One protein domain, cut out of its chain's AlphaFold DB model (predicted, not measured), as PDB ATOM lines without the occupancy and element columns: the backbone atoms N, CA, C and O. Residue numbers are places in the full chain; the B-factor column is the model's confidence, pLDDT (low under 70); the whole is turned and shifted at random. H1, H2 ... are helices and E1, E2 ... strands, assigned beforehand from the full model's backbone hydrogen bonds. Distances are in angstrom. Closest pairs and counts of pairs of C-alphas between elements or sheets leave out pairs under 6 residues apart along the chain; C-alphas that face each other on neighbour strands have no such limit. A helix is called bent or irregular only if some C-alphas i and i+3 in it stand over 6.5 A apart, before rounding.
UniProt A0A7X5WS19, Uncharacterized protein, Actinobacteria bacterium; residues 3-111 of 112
ATOM      1  N   CYS A   3      65.241  18.050 163.264       97.12
ATOM      2  CA  CYS A   3      65.571  19.416 162.856       97.12
ATOM      3  C   CYS A   3      67.085  19.626 162.687       97.12
ATOM      4  O   CYS A   3      67.805  19.610 163.683       97.12
ATOM      5  N   PRO A   4      67.577  19.888 161.466       97.19
ATOM      6  CA  PRO A   4      66.827  19.848 160.209       97.19
ATOM      7  C   PRO A   4      66.381  18.457 159.762       97.19
ATOM      8  O   PRO A   4      66.836  17.442 160.271       97.19
ATOM      9  N   ASP A   5      65.551  18.409 158.729       96.75
ATOM     10  CA  ASP A   5      65.213  17.206 157.974       96.75
ATOM     11  C   ASP A   5      66.455  16.474 157.454       96.75
ATOM     12  O   ASP A   5      66.440  15.254 157.353       96.75
ATOM     13  N   GLN A   6      67.560  17.190 157.249       94.50
ATOM     14  CA  GLN A   6      68.866  16.659 156.864       94.50
ATOM     15  C   GLN A   6      69.426  15.612 157.831       94.50
ATOM     16  O   GLN A   6      70.154  14.724 157.385       94.50
ATOM     17  N   VAL A   7      69.075  15.659 159.123       95.38
ATOM     18  CA  VAL A   7      69.503  14.624 160.085       95.38
ATOM     19  C   VAL A   7      68.589  13.394 160.057       95.38
ATOM     20  O   VAL A   7      68.971  12.317 160.512       95.38
ATOM     21  N   GLY A   8      67.400  13.526 159.464       96.00
ATOM     22  CA  GLY A   8      66.379  12.487 159.384       96.00
ATOM     23  C   GLY A   8      66.831  11.212 158.669       96.00
ATOM     24  O   GLY A   8      66.671  10.145 159.254       96.00
ATOM     25  N   PRO A   9      67.414  11.254 157.450       96.38
ATOM     26  CA  PRO A   9      67.625  10.038 156.664       96.38
ATOM     27  C   PRO A   9      68.548   9.026 157.331       96.38
ATOM     28  O   PRO A   9      68.338   7.821 157.209       96.38
ATOM     29  N   ALA A  10      69.588   9.503 158.020       94.25
ATOM     30  CA  ALA A  10      70.475   8.632 158.778       94.25
ATOM     31  C   ALA A  10      69.754   8.068 160.006       94.25
ATOM     32  O   ALA A  10      69.769   6.859 160.203       94.25
ATOM     33  N   THR A  11      69.056   8.909 160.777       94.25
ATOM     34  CA  THR A  11      68.334   8.448 161.968       94.25
ATOM     35  C   THR A  11      67.200   7.477 161.639       94.25
ATOM     36  O   THR A  11      67.058   6.468 162.319       94.25
ATOM     37  N   ASN A  12      66.426   7.731 160.582       94.06
ATOM     38  CA  ASN A  12      65.310   6.886 160.155       94.06
ATOM     39  C   ASN A  12      65.737   5.447 159.848       94.06
ATOM     40  O   ASN A  12      64.997   4.519 160.152       94.06
ATOM     41  N   ARG A  13      66.932   5.243 159.280       94.25
ATOM     42  CA  ARG A  13      67.453   3.894 158.990       94.25
ATOM     43  C   ARG A  13      67.739   3.078 160.250       94.25
ATOM     44  O   ARG A  13      67.730   1.855 160.176       94.25
ATOM     45  N   GLU A  14      67.967   3.747 161.377       93.38
ATOM     46  CA  GLU A  14      68.266   3.124 162.669       93.38
ATOM     47  C   GLU A  14      67.015   2.943 163.548       93.38
ATOM     48  O   GLU A  14      67.083   2.309 164.605       93.38
ATOM     49  N   LEU A  15      65.860   3.489 163.149       91.00
ATOM     50  CA  LEU A  15      64.618   3.314 163.898       91.00
ATOM     51  C   LEU A  15      64.128   1.868 163.776       91.00
ATOM     52  O   LEU A  15      63.871   1.358 162.690       91.00
ATOM     53  N   THR A  16      63.972   1.210 164.923       88.88
ATOM     54  CA  THR A  16      63.445  -0.163 165.024       88.88
ATOM     55  C   THR A  16      61.973  -0.211 165.430       88.88
ATOM     56  O   THR A  16      61.336  -1.256 165.316       88.88
ATOM     57  N   ALA A  17      61.431   0.912 165.903       85.88
ATOM     58  CA  ALA A  17      60.026   1.073 166.238       85.88
ATOM     59  C   ALA A  17      59.263   1.692 165.062       85.88
ATOM     60  O   ALA A  17      59.795   2.554 164.363       85.88
ATOM     61  N   ASP A  18      58.003   1.292 164.896       86.44
ATOM     62  CA  ASP A  18      57.070   1.976 164.002       86.44
ATOM     63  C   ASP A  18      56.607   3.271 164.684       86.44
ATOM     64  O   ASP A  18      55.750   3.261 165.570       86.44
ATOM     65  N   ALA A  19      57.277   4.374 164.355       88.62
ATOM     66  CA  ALA A  19      57.034   5.688 164.931       88.62
ATOM     67  C   ALA A  19      56.637   6.672 163.830       88.62
ATOM     68  O   ALA A  19      57.262   6.717 162.771       88.62
ATOM     69  N   ALA A  20      55.642   7.516 164.106       94.38
ATOM     70  CA  ALA A  20      55.334   8.637 163.232       94.38
ATOM     71  C   ALA A  20      56.507   9.629 163.227       94.38
ATOM     72  O   ALA A  20      56.957  10.094 164.282       94.38
ATOM     73  N   THR A  21      57.002   9.969 162.040       96.25
ATOM     74  CA  THR A  21      58.127  10.885 161.873       96.25
ATOM     75  C   THR A  21      57.707  12.178 161.192       96.25
ATOM     76  O   THR A  21      56.843  12.220 160.323       96.25
ATOM     77  N   PHE A  22      58.347  13.260 161.626       98.00
ATOM     78  CA  PHE A  22      58.127  14.619 161.147       98.00
ATOM     79  C   PHE A  22      59.487  15.291 161.039       98.00
ATOM     80  O   PHE A  22      60.316  15.148 161.945       98.00
ATOM     81  N   ALA A  23      59.726  16.022 159.963       97.81
ATOM     82  CA  ALA A  23      61.008  16.647 159.695       97.81
ATOM     83  C   ALA A  23      60.818  18.106 159.282       97.81
ATOM     84  O   ALA A  23      59.977  18.414 158.442       97.81
ATOM     85  N   TYR A  24      61.597  19.001 159.886       98.00
ATOM     86  CA  TYR A  24      61.574  20.422 159.558       98.00
ATOM     87  C   TYR A  24      62.668  20.758 158.532       98.00
ATOM     88  O   TYR A  24      63.822  20.443 158.805       98.00
ATOM     89  N   PRO A  25      62.386  21.446 157.411       96.94
ATOM     90  CA  PRO A  25      61.177  22.229 157.143       96.94
ATOM     91  C   PRO A  25      60.048  21.471 156.433       96.94
ATOM     92  O   PRO A  25      58.963  22.035 156.287       96.94
ATOM     93  N   ARG A  26      60.279  20.233 155.967       95.00
ATOM     94  CA  ARG A  26      59.269  19.436 155.255       95.00
ATOM     95  C   ARG A  26      59.498  17.928 155.395       95.00
ATOM     96  O   ARG A  26      60.625  17.446 155.338       95.00
ATOM     97  N   GLY A  27      58.393  17.183 155.421       94.31
ATOM     98  CA  GLY A  27      58.369  15.738 155.196       94.31
ATOM     99  C   GLY A  27      58.540  14.892 156.457       94.31
ATOM    100  O   GLY A  27      58.259  15.323 157.574       94.31
ATOM    101  N   ASP A  28      58.982  13.657 156.247       94.56
ATOM    102  CA  ASP A  28      59.097  12.585 157.245       94.56
ATOM    103  C   ASP A  28      60.559  12.269 157.623       94.56
ATOM    104  O   ASP A  28      60.842  11.404 158.457       94.56
ATOM    105  N   GLY A  29      61.508  12.980 157.008       95.00
ATOM    106  CA  GLY A  29      62.940  12.802 157.209       95.00
ATOM    107  C   GLY A  29      63.510  11.579 156.495       95.00
ATOM    108  O   GLY A  29      64.616  11.168 156.826       95.00
ATOM    109  N   VAL A  30      62.799  10.945 155.561       95.56
ATOM    110  CA  VAL A  30      63.339   9.802 154.801       95.56
ATOM    111  C   VAL A  30      64.239  10.279 153.656       95.56
ATOM    112  O   VAL A  30      65.256   9.652 153.348       95.56
ATOM    113  N   LEU A  31      63.893  11.414 153.046       95.69
ATOM    114  CA  LEU A  31      64.612  12.027 151.934       95.69
ATOM    115  C   LEU A  31      64.584  13.551 152.066       95.69
ATOM    116  O   LEU A  31      63.542  14.126 152.364       95.69
ATOM    117  N   VAL A  32      65.712  14.195 151.763       96.12
ATOM    118  CA  VAL A  32      65.781  15.653 151.604       96.12
ATOM    119  C   VAL A  32      65.621  15.991 150.128       96.12
ATOM    120  O   VAL A  32      66.395  15.520 149.290       96.12
ATOM    121  N   ASP A  33      64.626  16.814 149.811       95.12
ATOM    122  CA  ASP A  33      64.450  17.358 148.469       95.12
ATOM    123  C   ASP A  33      65.072  18.750 148.381       95.12
ATOM    124  O   ASP A  33      64.596  19.709 148.985       95.12
ATOM    125  N   TRP A  34      66.157  18.830 147.617       95.88
ATOM    126  CA  TRP A  34      67.001  20.013 147.509       95.88
ATOM    127  C   TRP A  34      66.537  21.018 146.453       95.88
ATOM    128  O   TRP A  34      67.084  22.116 146.392       95.88
ATOM    129  N   ARG A  35      65.579  20.653 145.587       96.94
ATOM    130  CA  ARG A  35      65.239  21.443 144.388       96.94
ATOM    131  C   ARG A  35      64.682  22.828 144.710       96.94
ATOM    132  O   ARG A  35      64.993  23.773 143.998       96.94
ATOM    133  N   ASP A  36      63.871  22.914 145.756       96.06
ATOM    134  CA  ASP A  36      63.154  24.101 146.233       96.06
ATOM    135  C   ASP A  36      63.464  24.389 147.714       96.06
ATOM    136  O   ASP A  36      62.728  25.089 148.397       96.06
ATOM    137  N   TYR A  37      64.555  23.826 148.243       95.50
ATOM    138  CA  TYR A  37      64.804  23.771 149.686       95.50
ATOM    139  C   TYR A  37      64.946  25.149 150.344       95.50
ATOM    140  O   TYR A  37      64.522  25.328 151.481       95.50
ATOM    141  N   ALA A  38      65.518  26.127 149.634       95.19
ATOM    142  CA  ALA A  38      65.610  27.499 150.131       95.19
ATOM    143  C   ALA A  38      64.215  28.117 150.321       95.19
ATOM    144  O   ALA A  38      63.910  28.579 151.418       95.19
ATOM    145  N   ASP A  39      63.363  28.024 149.298       97.19
ATOM    146  CA  ASP A  39      61.990  28.535 149.332       97.19
ATOM    147  C   ASP A  39      61.187  27.841 150.444       97.19
ATOM    148  O   ASP A  39      60.527  28.489 151.247       97.19
ATOM    149  N   VAL A  40      61.337  26.519 150.588       97.00
ATOM    150  CA  VAL A  40      60.677  25.741 151.650       97.00
ATOM    151  C   VAL A  40      61.135  26.161 153.054       97.00
ATOM    152  O   VAL A  40      60.328  26.185 153.976       97.00
ATOM    153  N   ILE A  41      62.411  26.505 153.260       95.94
ATOM    154  CA  ILE A  41      62.877  27.029 154.558       95.94
ATOM    155  C   ILE A  41      62.253  28.399 154.863       95.94
ATOM    156  O   ILE A  41      61.965  28.710 156.027       95.94
ATOM    157  N   GLU A  42      62.108  29.247 153.846       95.75
ATOM    158  CA  GLU A  42      61.518  30.579 153.982       95.75
ATOM    159  C   GLU A  42      60.012  30.502 154.263       95.75
ATOM    160  O   GLU A  42      59.535  31.189 155.169       95.75
ATOM    161  N   ASP A  43      59.308  29.595 153.586       96.81
ATOM    162  CA  ASP A  43      57.852  29.428 153.652       96.81
ATOM    163  C   ASP A  43      57.358  28.526 154.798       96.81
ATOM    164  O   ASP A  43      56.148  28.386 154.990       96.81
ATOM    165  N   SER A  44      58.261  27.936 155.591       97.19
ATOM    166  CA  SER A  44      57.917  27.079 156.737       97.19
ATOM    167  C   SER A  44      58.231  27.758 158.077       97.19
ATOM    168  O   SER A  44      59.327  27.569 158.614       97.19
ATOM    169  N   PRO A  45      57.302  28.512 158.694       96.56
ATOM    170  CA  PRO A  45      57.496  29.043 160.041       96.56
ATOM    171  C   PRO A  45      57.705  27.911 161.064       96.56
ATOM    172  O   PRO A  45      56.884  26.990 161.128       96.56
ATOM    173  N   PRO A  46      58.772  27.948 161.885       96.88
ATOM    174  CA  PRO A  46      59.059  26.886 162.848       96.88
ATOM    175  C   PRO A  46      57.937  26.697 163.878       96.88
ATOM    176  O   PRO A  46      57.690  25.577 164.310       96.88
ATOM    177  N   GLU A  47      57.229  27.761 164.254       96.19
ATOM    178  CA  GLU A  47      56.135  27.716 165.226       96.19
ATOM    179  C   GLU A  47      54.946  26.906 164.707       96.19
ATOM    180  O   GLU A  47      54.426  26.059 165.428       96.19
ATOM    181  N   VAL A  48      54.565  27.120 163.442       96.88
ATOM    182  CA  VAL A  48      53.466  26.385 162.796       96.88
ATOM    183  C   VAL A  48      53.798  24.897 162.735       96.88
ATOM    184  O   VAL A  48      52.967  24.062 163.083       96.88
ATOM    185  N   PHE A  49      55.037  24.566 162.372       97.56
ATOM    186  CA  PHE A  49      55.496  23.182 162.352       97.56
ATOM    187  C   PHE A  49      55.448  22.526 163.743       97.56
ATOM    188  O   PHE A  49      54.985  21.393 163.864       97.56
ATOM    189  N   VAL A  50      55.890  23.212 164.808       97.00
ATOM    190  CA  VAL A  50      55.782  22.654 166.170       97.00
ATOM    191  C   VAL A  50      54.326  22.424 166.554       97.00
ATOM    192  O   VAL A  50      54.017  21.359 167.079       97.00
ATOM    193  N   ASP A  51      53.436  23.373 166.272       96.06
ATOM    194  CA  ASP A  51      52.013  23.237 166.597       96.06
ATOM    195  C   ASP A  51      51.385  22.025 165.884       96.06
ATOM    196  O   ASP A  51      50.601  21.281 166.479       96.06
ATOM    197  N   GLU A  52      51.770  21.766 164.630       96.56
ATOM    198  CA  GLU A  52      51.353  20.575 163.884       96.56
ATOM    199  C   GLU A  52      51.864  19.276 164.515       96.56
ATOM    200  O   GLU A  52      51.083  18.335 164.679       96.56
ATOM    201  N   VAL A  53      53.142  19.230 164.905       96.88
ATOM    202  CA  VAL A  53      53.747  18.057 165.557       96.88
ATOM    203  C   VAL A  53      53.111  17.798 166.920       96.88
ATOM    204  O   VAL A  53      52.759  16.660 167.214       96.88
ATOM    205  N   VAL A  54      52.912  18.833 167.738       96.06
ATOM    206  CA  VAL A  54      52.278  18.710 169.061       96.06
ATOM    207  C   VAL A  54      50.843  18.209 168.927       96.06
ATOM    208  O   VAL A  54      50.431  17.310 169.658       96.06
ATOM    209  N   ARG A  55      50.088  18.729 167.952       96.00
ATOM    210  CA  ARG A  55      48.734  18.244 167.665       96.00
ATOM    211  C   ARG A  55      48.733  16.788 167.197       96.00
ATOM    212  O   ARG A  55      47.835  16.044 167.570       96.00
ATOM    213  N   ALA A  56      49.698  16.385 166.372       96.00
ATOM    214  CA  ALA A  56      49.809  15.010 165.890       96.00
ATOM    215  C   ALA A  56      50.278  14.028 166.976       96.00
ATOM    216  O   ALA A  56      49.922  12.854 166.921       96.00
ATOM    217  N   ALA A  57      51.055  14.501 167.954       95.19
ATOM    218  CA  ALA A  57      51.519  13.691 169.071       95.19
ATOM    219  C   ALA A  57      50.374  13.267 170.004       95.19
ATOM    220  O   ALA A  57      50.482  12.217 170.624       95.19
ATOM    221  N   ASP A  58      49.284  14.040 170.096       94.50
ATOM    222  CA  ASP A  58      48.067  13.693 170.857       94.50
ATOM    223  C   ASP A  58      48.361  13.176 172.283       94.50
ATOM    224  O   ASP A  58      47.912  12.113 172.707       94.50
ATOM    225  N   GLY A  59      49.215  13.902 173.014       93.94
ATOM    226  CA  GLY A  59      49.625  13.545 174.377       93.94
ATOM    227  C   GLY A  59      50.705  12.459 174.486       93.94
ATOM    228  O   GLY A  59      51.077  12.102 175.602       93.94
ATOM    229  N   ASN A  60      51.236  11.947 173.373       94.69
ATOM    230  CA  ASN A  60      52.420  11.084 173.366       94.69
ATOM    231  C   ASN A  60      53.719  11.901 173.452       94.69
ATOM    232  O   ASN A  60      53.769  13.077 173.086       94.69
ATOM    233  N   ASP A  61      54.796  11.243 173.883       96.44
ATOM    234  CA  ASP A  61      56.133  11.835 173.928       96.44
ATOM    235  C   ASP A  61      56.643  12.216 172.532       96.44
ATOM    236  O   ASP A  61      56.563  11.440 171.573       96.44
ATOM    237  N   ILE A  62      57.285  13.379 172.443       97.56
ATOM    238  CA  ILE A  62      57.948  13.846 171.225       97.56
ATOM    239  C   ILE A  62      59.453  13.614 171.358       97.56
ATOM    240  O   ILE A  62      60.117  14.150 172.239       97.56
ATOM    241  N   TRP A  63      60.031  12.845 170.443       97.56
ATOM    242  CA  TRP A  63      61.477  12.633 170.381       97.56
ATOM    243  C   TRP A  63      62.082  13.566 169.339       97.56
ATOM    244  O   TRP A  63      61.753  13.450 168.160       97.56
ATOM    245  N   LEU A  64      62.948  14.490 169.751       98.06
ATOM    246  CA  LEU A  64      63.643  15.420 168.864       98.06
ATOM    247  C   LEU A  64      65.107  15.022 168.712       98.06
ATOM    248  O   LEU A  64      65.860  15.041 169.688       98.06
ATOM    249  N   VAL A  65      65.509  14.755 167.473       97.31
ATOM    250  CA  VAL A  65      66.916  14.705 167.066       97.31
ATOM    251  C   VAL A  65      67.221  16.015 166.359       97.31
ATOM    252  O   VAL A  65      66.522  16.362 165.400       97.31
ATOM    253  N   ALA A  66      68.224  16.753 166.827       96.38
ATOM    254  CA  ALA A  66      68.564  18.029 166.217       96.38
ATOM    255  C   ALA A  66      70.058  18.235 165.991       96.38
ATOM    256  O   ALA A  66      70.890  17.832 166.804       96.38
ATOM    257  N   GLY A  67      70.358  18.927 164.896       92.50
ATOM    258  CA  GLY A  67      71.656  19.520 164.616       92.50
ATOM    259  C   GLY A  67      71.544  21.040 164.659       92.50
ATOM    260  O   GLY A  67      70.607  21.615 164.104       92.50
ATOM    261  N   LEU A  68      72.476  21.695 165.347       86.62
ATOM    262  CA  LEU A  68      72.456  23.147 165.558       86.62
ATOM    263  C   LEU A  68      73.448  23.861 164.637       86.62
ATOM    264  O   LEU A  68      74.412  23.265 164.162       86.62
ATOM    265  N   GLY A  69      73.232  25.158 164.401       82.31
ATOM    266  CA  GLY A  69      74.187  25.989 163.657       82.31
ATOM    267  C   GLY A  69      74.184  25.806 162.132       82.31
ATOM    268  O   GLY A  69      75.099  26.282 161.452       82.31
ATOM    269  N   TYR A  70      73.154  25.170 161.568       85.00
ATOM    270  CA  TYR A  70      72.968  25.086 160.119       85.00
ATOM    271  C   TYR A  70      72.681  26.473 159.534       85.00
ATOM    272  O   TYR A  70      71.597  27.033 159.704       85.00
ATOM    273  N   LYS A  71      73.652  27.025 158.794       84.19
ATOM    274  CA  LYS A  71      73.610  28.412 158.291       84.19
ATOM    275  C   LYS A  71      72.336  28.759 157.518       84.19
ATOM    276  O   LYS A  71      71.817  29.854 157.697       84.19
ATOM    277  N   SER A  72      71.834  27.852 156.677       85.75
ATOM    278  CA  SER A  72      70.628  28.084 155.868       85.75
ATOM    279  C   SER A  72      69.345  28.156 156.698       85.75
ATOM    280  O   SER A  72      68.367  28.737 156.249       85.75
ATOM    281  N   LEU A  73      69.341  27.593 157.908       89.69
ATOM    282  CA  LEU A  73      68.171  27.551 158.788       89.69
ATOM    283  C   LEU A  73      68.192  28.655 159.847       89.69
ATOM    284  O   LEU A  73      67.166  28.920 160.476       89.69
ATOM    285  N   GLY A  74      69.317  29.350 160.023       90.44
ATOM    286  CA  GLY A  74      69.448  30.391 161.038       90.44
ATOM    287  C   GLY A  74      69.192  29.819 162.432       90.44
ATOM    288  O   GLY A  74      69.898  28.911 162.849       90.44
ATOM    289  N   ASN A  75      68.183  30.346 163.128       93.31
ATOM    290  CA  ASN A  75      67.797  29.945 164.485       93.31
ATOM    291  C   ASN A  75      66.529  29.067 164.547       93.31
ATOM    292  O   ASN A  75      65.924  28.934 165.609       93.31
ATOM    293  N   ARG A  76      66.051  28.526 163.419       95.31
ATOM    294  CA  ARG A  76      64.750  27.833 163.352       95.31
ATOM    295  C   ARG A  76      64.689  26.582 164.236       95.31
ATOM    296  O   ARG A  76      63.684  26.373 164.912       95.31
ATOM    297  N   CYS A  77      65.756  25.781 164.283       96.19
ATOM    298  CA  CYS A  77      65.801  24.603 165.156       96.19
ATOM    299  C   CYS A  77      65.871  24.990 166.638       96.19
ATOM    300  O   CYS A  77      65.245  24.344 167.476       96.19
ATOM    301  N   GLU A  78      66.561  26.078 166.969       95.19
ATOM    302  CA  GLU A  78      66.598  26.654 168.311       95.19
ATOM    303  C   GLU A  78      65.218  27.186 168.726       95.19
ATOM    304  O   GLU A  78      64.800  26.974 169.863       95.19
ATOM    305  N   THR A  79      64.471  27.803 167.804       96.06
ATOM    306  CA  THR A  79      63.076  28.218 168.022       96.06
ATOM    307  C   THR A  79      62.170  27.018 168.303       96.06
ATOM    308  O   THR A  79      61.370  27.066 169.238       96.06
ATOM    309  N   ILE A  80      62.318  25.924 167.544       97.25
ATOM    310  CA  ILE A  80      61.586  24.668 167.769       97.25
ATOM    311  C   ILE A  80      61.875  24.109 169.169       97.25
ATOM    312  O   ILE A  80      60.942  23.803 169.913       97.25
ATOM    313  N   ILE A  81      63.154  24.030 169.551       97.00
ATOM    314  CA  ILE A  81      63.586  23.577 170.884       97.00
ATOM    315  C   ILE A  81      62.959  24.450 171.972       97.00
ATOM    316  O   ILE A  81      62.307  23.929 172.874       97.00
ATOM    317  N   ALA A  82      63.076  25.775 171.853       96.44
ATOM    318  CA  ALA A  82      62.525  26.705 172.833       96.44
ATOM    319  C   ALA A  82      61.002  26.548 172.984       96.44
ATOM    320  O   ALA A  82      60.477  26.610 174.094       96.44
ATOM    321  N   ARG A  83      60.271  26.309 171.889       96.31
ATOM    322  CA  ARG A  83      58.822  26.067 171.939       96.31
ATOM    323  C   ARG A  83      58.461  24.759 172.636       96.31
ATOM    324  O   ARG A  83      57.549  24.752 173.471       96.31
ATOM    325  N   LEU A  84      59.172  23.675 172.347       97.25
ATOM    326  CA  LEU A  84      58.950  22.393 173.015       97.25
ATOM    327  C   LEU A  84      59.296  22.476 174.507       97.25
ATOM    328  O   LEU A  84      58.509  22.018 175.333       97.25
ATOM    329  N   ASP A  85      60.384  23.159 174.871       96.31
ATOM    330  CA  ASP A  85      60.782  23.381 176.269       96.31
ATOM    331  C   ASP A  85      59.684  24.102 177.084       96.31
ATOM    332  O   ASP A  85      59.532  23.854 178.282       96.31
ATOM    333  N   THR A  86      58.881  24.970 176.449       94.38
ATOM    334  CA  THR A  86      57.761  25.657 177.128       94.38
ATOM    335  C   THR A  86      56.507  24.801 177.310       94.38
ATOM    336  O   THR A  86      55.740  25.044 178.240       94.38
ATOM    337  N   SER A  87      56.279  23.811 176.444       93.44
ATOM    338  CA  SER A  87      55.032  23.028 176.401       93.44
ATOM    339  C   SER A  87      55.175  21.621 176.986       93.44
ATOM    340  O   SER A  87      54.198  21.054 177.462       93.44
ATOM    341  N   HIS A  88      56.393  21.083 177.027       96.94
ATOM    342  CA  HIS A  88      56.701  19.715 177.443       96.94
ATOM    343  C   HIS A  88      57.755  19.709 178.560       96.94
ATOM    344  O   HIS A  88      58.283  20.759 178.940       96.94
ATOM    345  N   VAL A  89      58.033  18.542 179.141       97.88
ATOM    346  CA  VAL A  89      59.161  18.353 180.067       97.88
ATOM    347  C   VAL A  89      60.346  17.767 179.285       97.88
ATOM    348  O   VAL A  89      60.243  16.639 178.797       97.88
ATOM    349  N   PRO A  90      61.462  18.505 179.117       97.81
ATOM    350  CA  PRO A  90      62.596  18.033 178.330       97.81
ATOM    351  C   PRO A  90      63.496  17.076 179.120       97.81
ATOM    352  O   PRO A  90      63.963  17.390 180.214       97.81
ATOM    353  N   HIS A  91      63.833  15.945 178.504       98.00
ATOM    354  CA  HIS A  91      64.832  14.985 178.972       98.00
ATOM    355  C   HIS A  91      65.924  14.837 177.908       98.00
ATOM    356  O   HIS A  91      65.729  14.178 176.885       98.00
ATOM    357  N   ARG A  92      67.081  15.477 178.116       96.75
ATOM    358  CA  ARG A  92      68.232  15.391 177.199       96.75
ATOM    359  C   ARG A  92      68.938  14.048 177.387       96.75
ATOM    360  O   ARG A  92      69.476  13.786 178.456       96.75
ATOM    361  N   LEU A  93      68.942  13.220 176.346       97.00
ATOM    362  CA  LEU A  93      69.504  11.865 176.368       97.00
ATOM    363  C   LEU A  93      70.868  11.784 175.681       97.00
ATOM    364  O   LEU A  93      71.728  11.027 176.115       97.00
ATOM    365  N   VAL A  94      71.068  12.585 174.632       95.38
ATOM    366  CA  VAL A  94      72.363  12.749 173.961       95.38
ATOM    367  C   VAL A  94      72.702  14.229 173.947       95.38
ATOM    368  O   VAL A  94      71.893  15.050 173.503       95.38
ATOM    369  N   ALA A  95      73.881  14.563 174.463       92.62
ATOM    370  CA  ALA A  95      74.446  15.902 174.422       92.62
ATOM    371  C   ALA A  95      75.508  15.992 173.311       92.62
ATOM    372  O   ALA A  95      76.135  14.975 173.017       92.62
ATOM    373  N   PRO A  96      75.731  17.185 172.731       88.56
ATOM    374  CA  PRO A  96      76.825  17.409 171.791       88.56
ATOM    375  C   PRO A  96      78.189  17.002 172.367       88.56
ATOM    376  O   PRO A  96      78.474  17.293 173.531       88.56
ATOM    377  N   ASP A  97      79.026  16.371 171.546       89.56
ATOM    378  CA  ASP A  97      80.392  15.945 171.870       89.56
ATOM    379  C   ASP A  97      81.421  16.565 170.896       89.56
ATOM    380  O   ASP A  97      81.155  17.601 170.284       89.56
ATOM    381  N   ASP A  98      82.619  15.982 170.796       90.75
ATOM    382  CA  ASP A  98      83.711  16.445 169.929       90.75
ATOM    383  C   ASP A  98      83.643  15.907 168.488       90.75
ATOM    384  O   ASP A  98      84.587  16.087 167.711       90.75
ATOM    385  N   SER A  99      82.530  15.276 168.103       89.38
ATOM    386  CA  SER A  99      82.289  14.889 166.714       89.38
ATOM    387  C   SER A  99      82.211  16.106 165.785       89.38
ATOM    388  O   SER A  99      81.949  17.237 166.197       89.38
ATOM    389  N   PHE A 100      82.470  15.881 164.493       88.38
ATOM    390  CA  PHE A 100      82.547  16.958 163.499       88.38
ATOM    391  C   PHE A 100      81.234  17.754 163.372       88.38
ATOM    392  O   PHE A 100      81.265  18.975 163.236       88.38
ATOM    393  N   GLU A 101      80.095  17.066 163.452       87.44
ATOM    394  CA  GLU A 101      78.750  17.650 163.454       87.44
ATOM    395  C   GLU A 101      77.946  17.016 164.599       87.44
ATOM    396  O   GLU A 101      77.270  16.003 164.395       87.44
ATOM    397  N   PRO A 102      78.042  17.561 165.823       90.44
ATOM    398  CA  PRO A 102      77.449  16.928 166.986       90.44
ATOM    399  C   PRO A 102      75.937  17.148 167.017       90.44
ATOM    400  O   PRO A 102      75.434  18.260 166.831       90.44
ATOM    401  N   MET A 103      75.208  16.070 167.289       92.88
ATOM    402  CA  MET A 103      73.748  16.061 167.351       92.88
ATOM    403  C   MET A 103      73.262  15.974 168.797       92.88
ATOM    404  O   MET A 103      73.967  15.514 169.694       92.88
ATOM    405  N   LEU A 104      72.018  16.389 169.025       94.94
ATOM    406  CA  LEU A 104      71.325  16.219 170.297       94.94
ATOM    407  C   LEU A 104      70.100  15.322 170.137       94.94
ATOM    408  O   LEU A 104      69.409  15.384 169.123       94.94
ATOM    409  N   LEU A 105      69.807  14.541 171.178       97.00
ATOM    410  CA  LEU A 105      68.561  13.786 171.316       97.00
ATOM    411  C   LEU A 105      67.858  14.224 172.595       97.00
ATOM    412  O   LEU A 105      68.399  14.065 173.693       97.00
ATOM    413  N   THR A 106      66.643  14.743 172.456       98.31
ATOM    414  CA  THR A 106      65.778  15.112 173.582       98.31
ATOM    415  C   THR A 106      64.466  14.358 173.483       98.31
ATOM    416  O   THR A 106      63.838  14.353 172.427       98.31
ATOM    417  N   ARG A 107      64.030  13.761 174.590       98.00
ATOM    418  CA  ARG A 107      62.651  13.303 174.753       98.00
ATOM    419  C   ARG A 107      61.855  14.399 175.448       98.00
ATOM    420  O   ARG A 107      62.214  14.812 176.547       98.00
ATOM    421  N   TYR A 108      60.785  14.847 174.820       98.19
ATOM    422  CA  TYR A 108      59.828  15.803 175.350       98.19
ATOM    423  C   TYR A 108      58.607  15.046 175.855       98.19
ATOM    424  O   TYR A 108      57.795  14.572 175.064       98.19
ATOM    425  N   GLU A 109      58.515  14.913 177.172       97.88
ATOM    426  CA  GLU A 109      57.395  14.251 177.843       97.88
ATOM    427  C   GLU A 109      56.174  15.178 177.866       97.88
ATOM    428  O   GLU A 109      56.296  16.369 178.192       97.88
ATOM    429  N   ALA A 110      55.006  14.643 177.505       92.94
ATOM    430  CA  ALA A 110      53.752  15.390 177.522       92.94
ATOM    431  C   ALA A 110      53.384  15.814 178.952       92.94
ATOM    432  O   ALA A 110      53.496  15.040 179.902       92.94
ATOM    433  N   ARG A 111      52.932  17.062 179.124       84.44
ATOM    434  CA  ARG A 111      52.416  17.532 180.418       84.44
ATOM    435  C   ARG A 111      50.980  17.030 180.584       84.44
ATOM    436  O   ARG A 111      50.127  17.377 179.774       84.44
TER     437      ARG A 111
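Overview. This is residues 3 to 111 of the 112 residues of an uncharacterized protein of Actinobacteria bacterium (UniProt A0A7X5WS19). A small sheet of three antiparallel strands has one helix, H4, packed along one of its faces, and the other three helices, H1, H2 and H3, with the long stretch of residues 15 to 36, are gathered beyond the sheet's E1 edge, away from E2. There H3 sits beside one end of H4, H1 grazes the sheet near E1, a long unnamed stretch from 15 to 36 loops outward, and H2 lies far out. The printed part has 109 residues with four named helices and three named strands, in the order H1 H2 H3 E1 H4 E2 E3; the sheet's order is E1, E3, E2, and the class is mixed, helices and strands. The whole is compact and rounded, with a radius of gyration of the C-alphas of 13.3 A and spans of 37 by 32 by 27 A.

Along the chain. H1 is residues 5 to 14, 15.2 A long, beginning at C-alpha 5 (65.213, 17.206, 157.974); it is irregular, but only just, with C-alphas 6 and 9 at 6.7 A. H2 is residues 37 to 43, 9.8 A. H3 is residues 46 to 57, 16.4 A. E1 is residues 62 to 67, 16.2 A, beginning at C-alpha 62 (57.948, 13.846, 171.225). H4 is residues 76 to 87, 17.0 A. E2 is residues 89 to 94, 15.6 A. E3 is residues 103 to 109, 19.5 A, ending at C-alpha 109 (57.395, 14.251, 177.843).

Arrangement. E3 is the inner strand; E1 and E2 are edge strands. E1 and E3 are antiparallel at 161 degrees, with N 64 and O 106 at 2.8 A, within hydrogen-bond range. E2 and E3 form a hairpin, antiparallel at 150 degrees, with N 91 and O 107 at 2.8 A. H4 is on the sheet at a height over the sheet of 9.5 A, over E1 and E3, and runs along the strands, at 22 degrees to E3 on the local plane; this gives two layers, a helix on one face of a sheet. The closest C-alphas of H4 and E3 are those of Leu 84 and Tyr 108, 7.0 A. E1, H4 and E2 make a split strand-helix-strand unit, two strands running the same way with E3 between them, and its crossover is right-handed. H3 touches H4 with residues 46 to 50 alone, at a steep tilt of 47 degrees, the same way; the closest C-alphas are those of Pro 46 and Arg 76, 5.8 A. H1 is on the sheet but only grazes it, with its residues 5 to 11; the closest C-alphas of H1 and E1 are those of Val 7 and Gly 67, 7.0 A. H2 is not on the sheet and touches no helix. In H2, H3 and H4 every O i to N i+4 pair is within hydrogen-bond range; in H1 it is 2 of 6, beside 4 of 7 O i to N i+3 pairs.

Size, cuts and confidence. The C-alphas farthest apart are those of Arg 35 and Arg 111, 38.4 A. The printed part has no cut. The link from H1 to H2, 22 residues, is long. The mean pLDDT of the printed part is 94.5, and no printed residue is under 70.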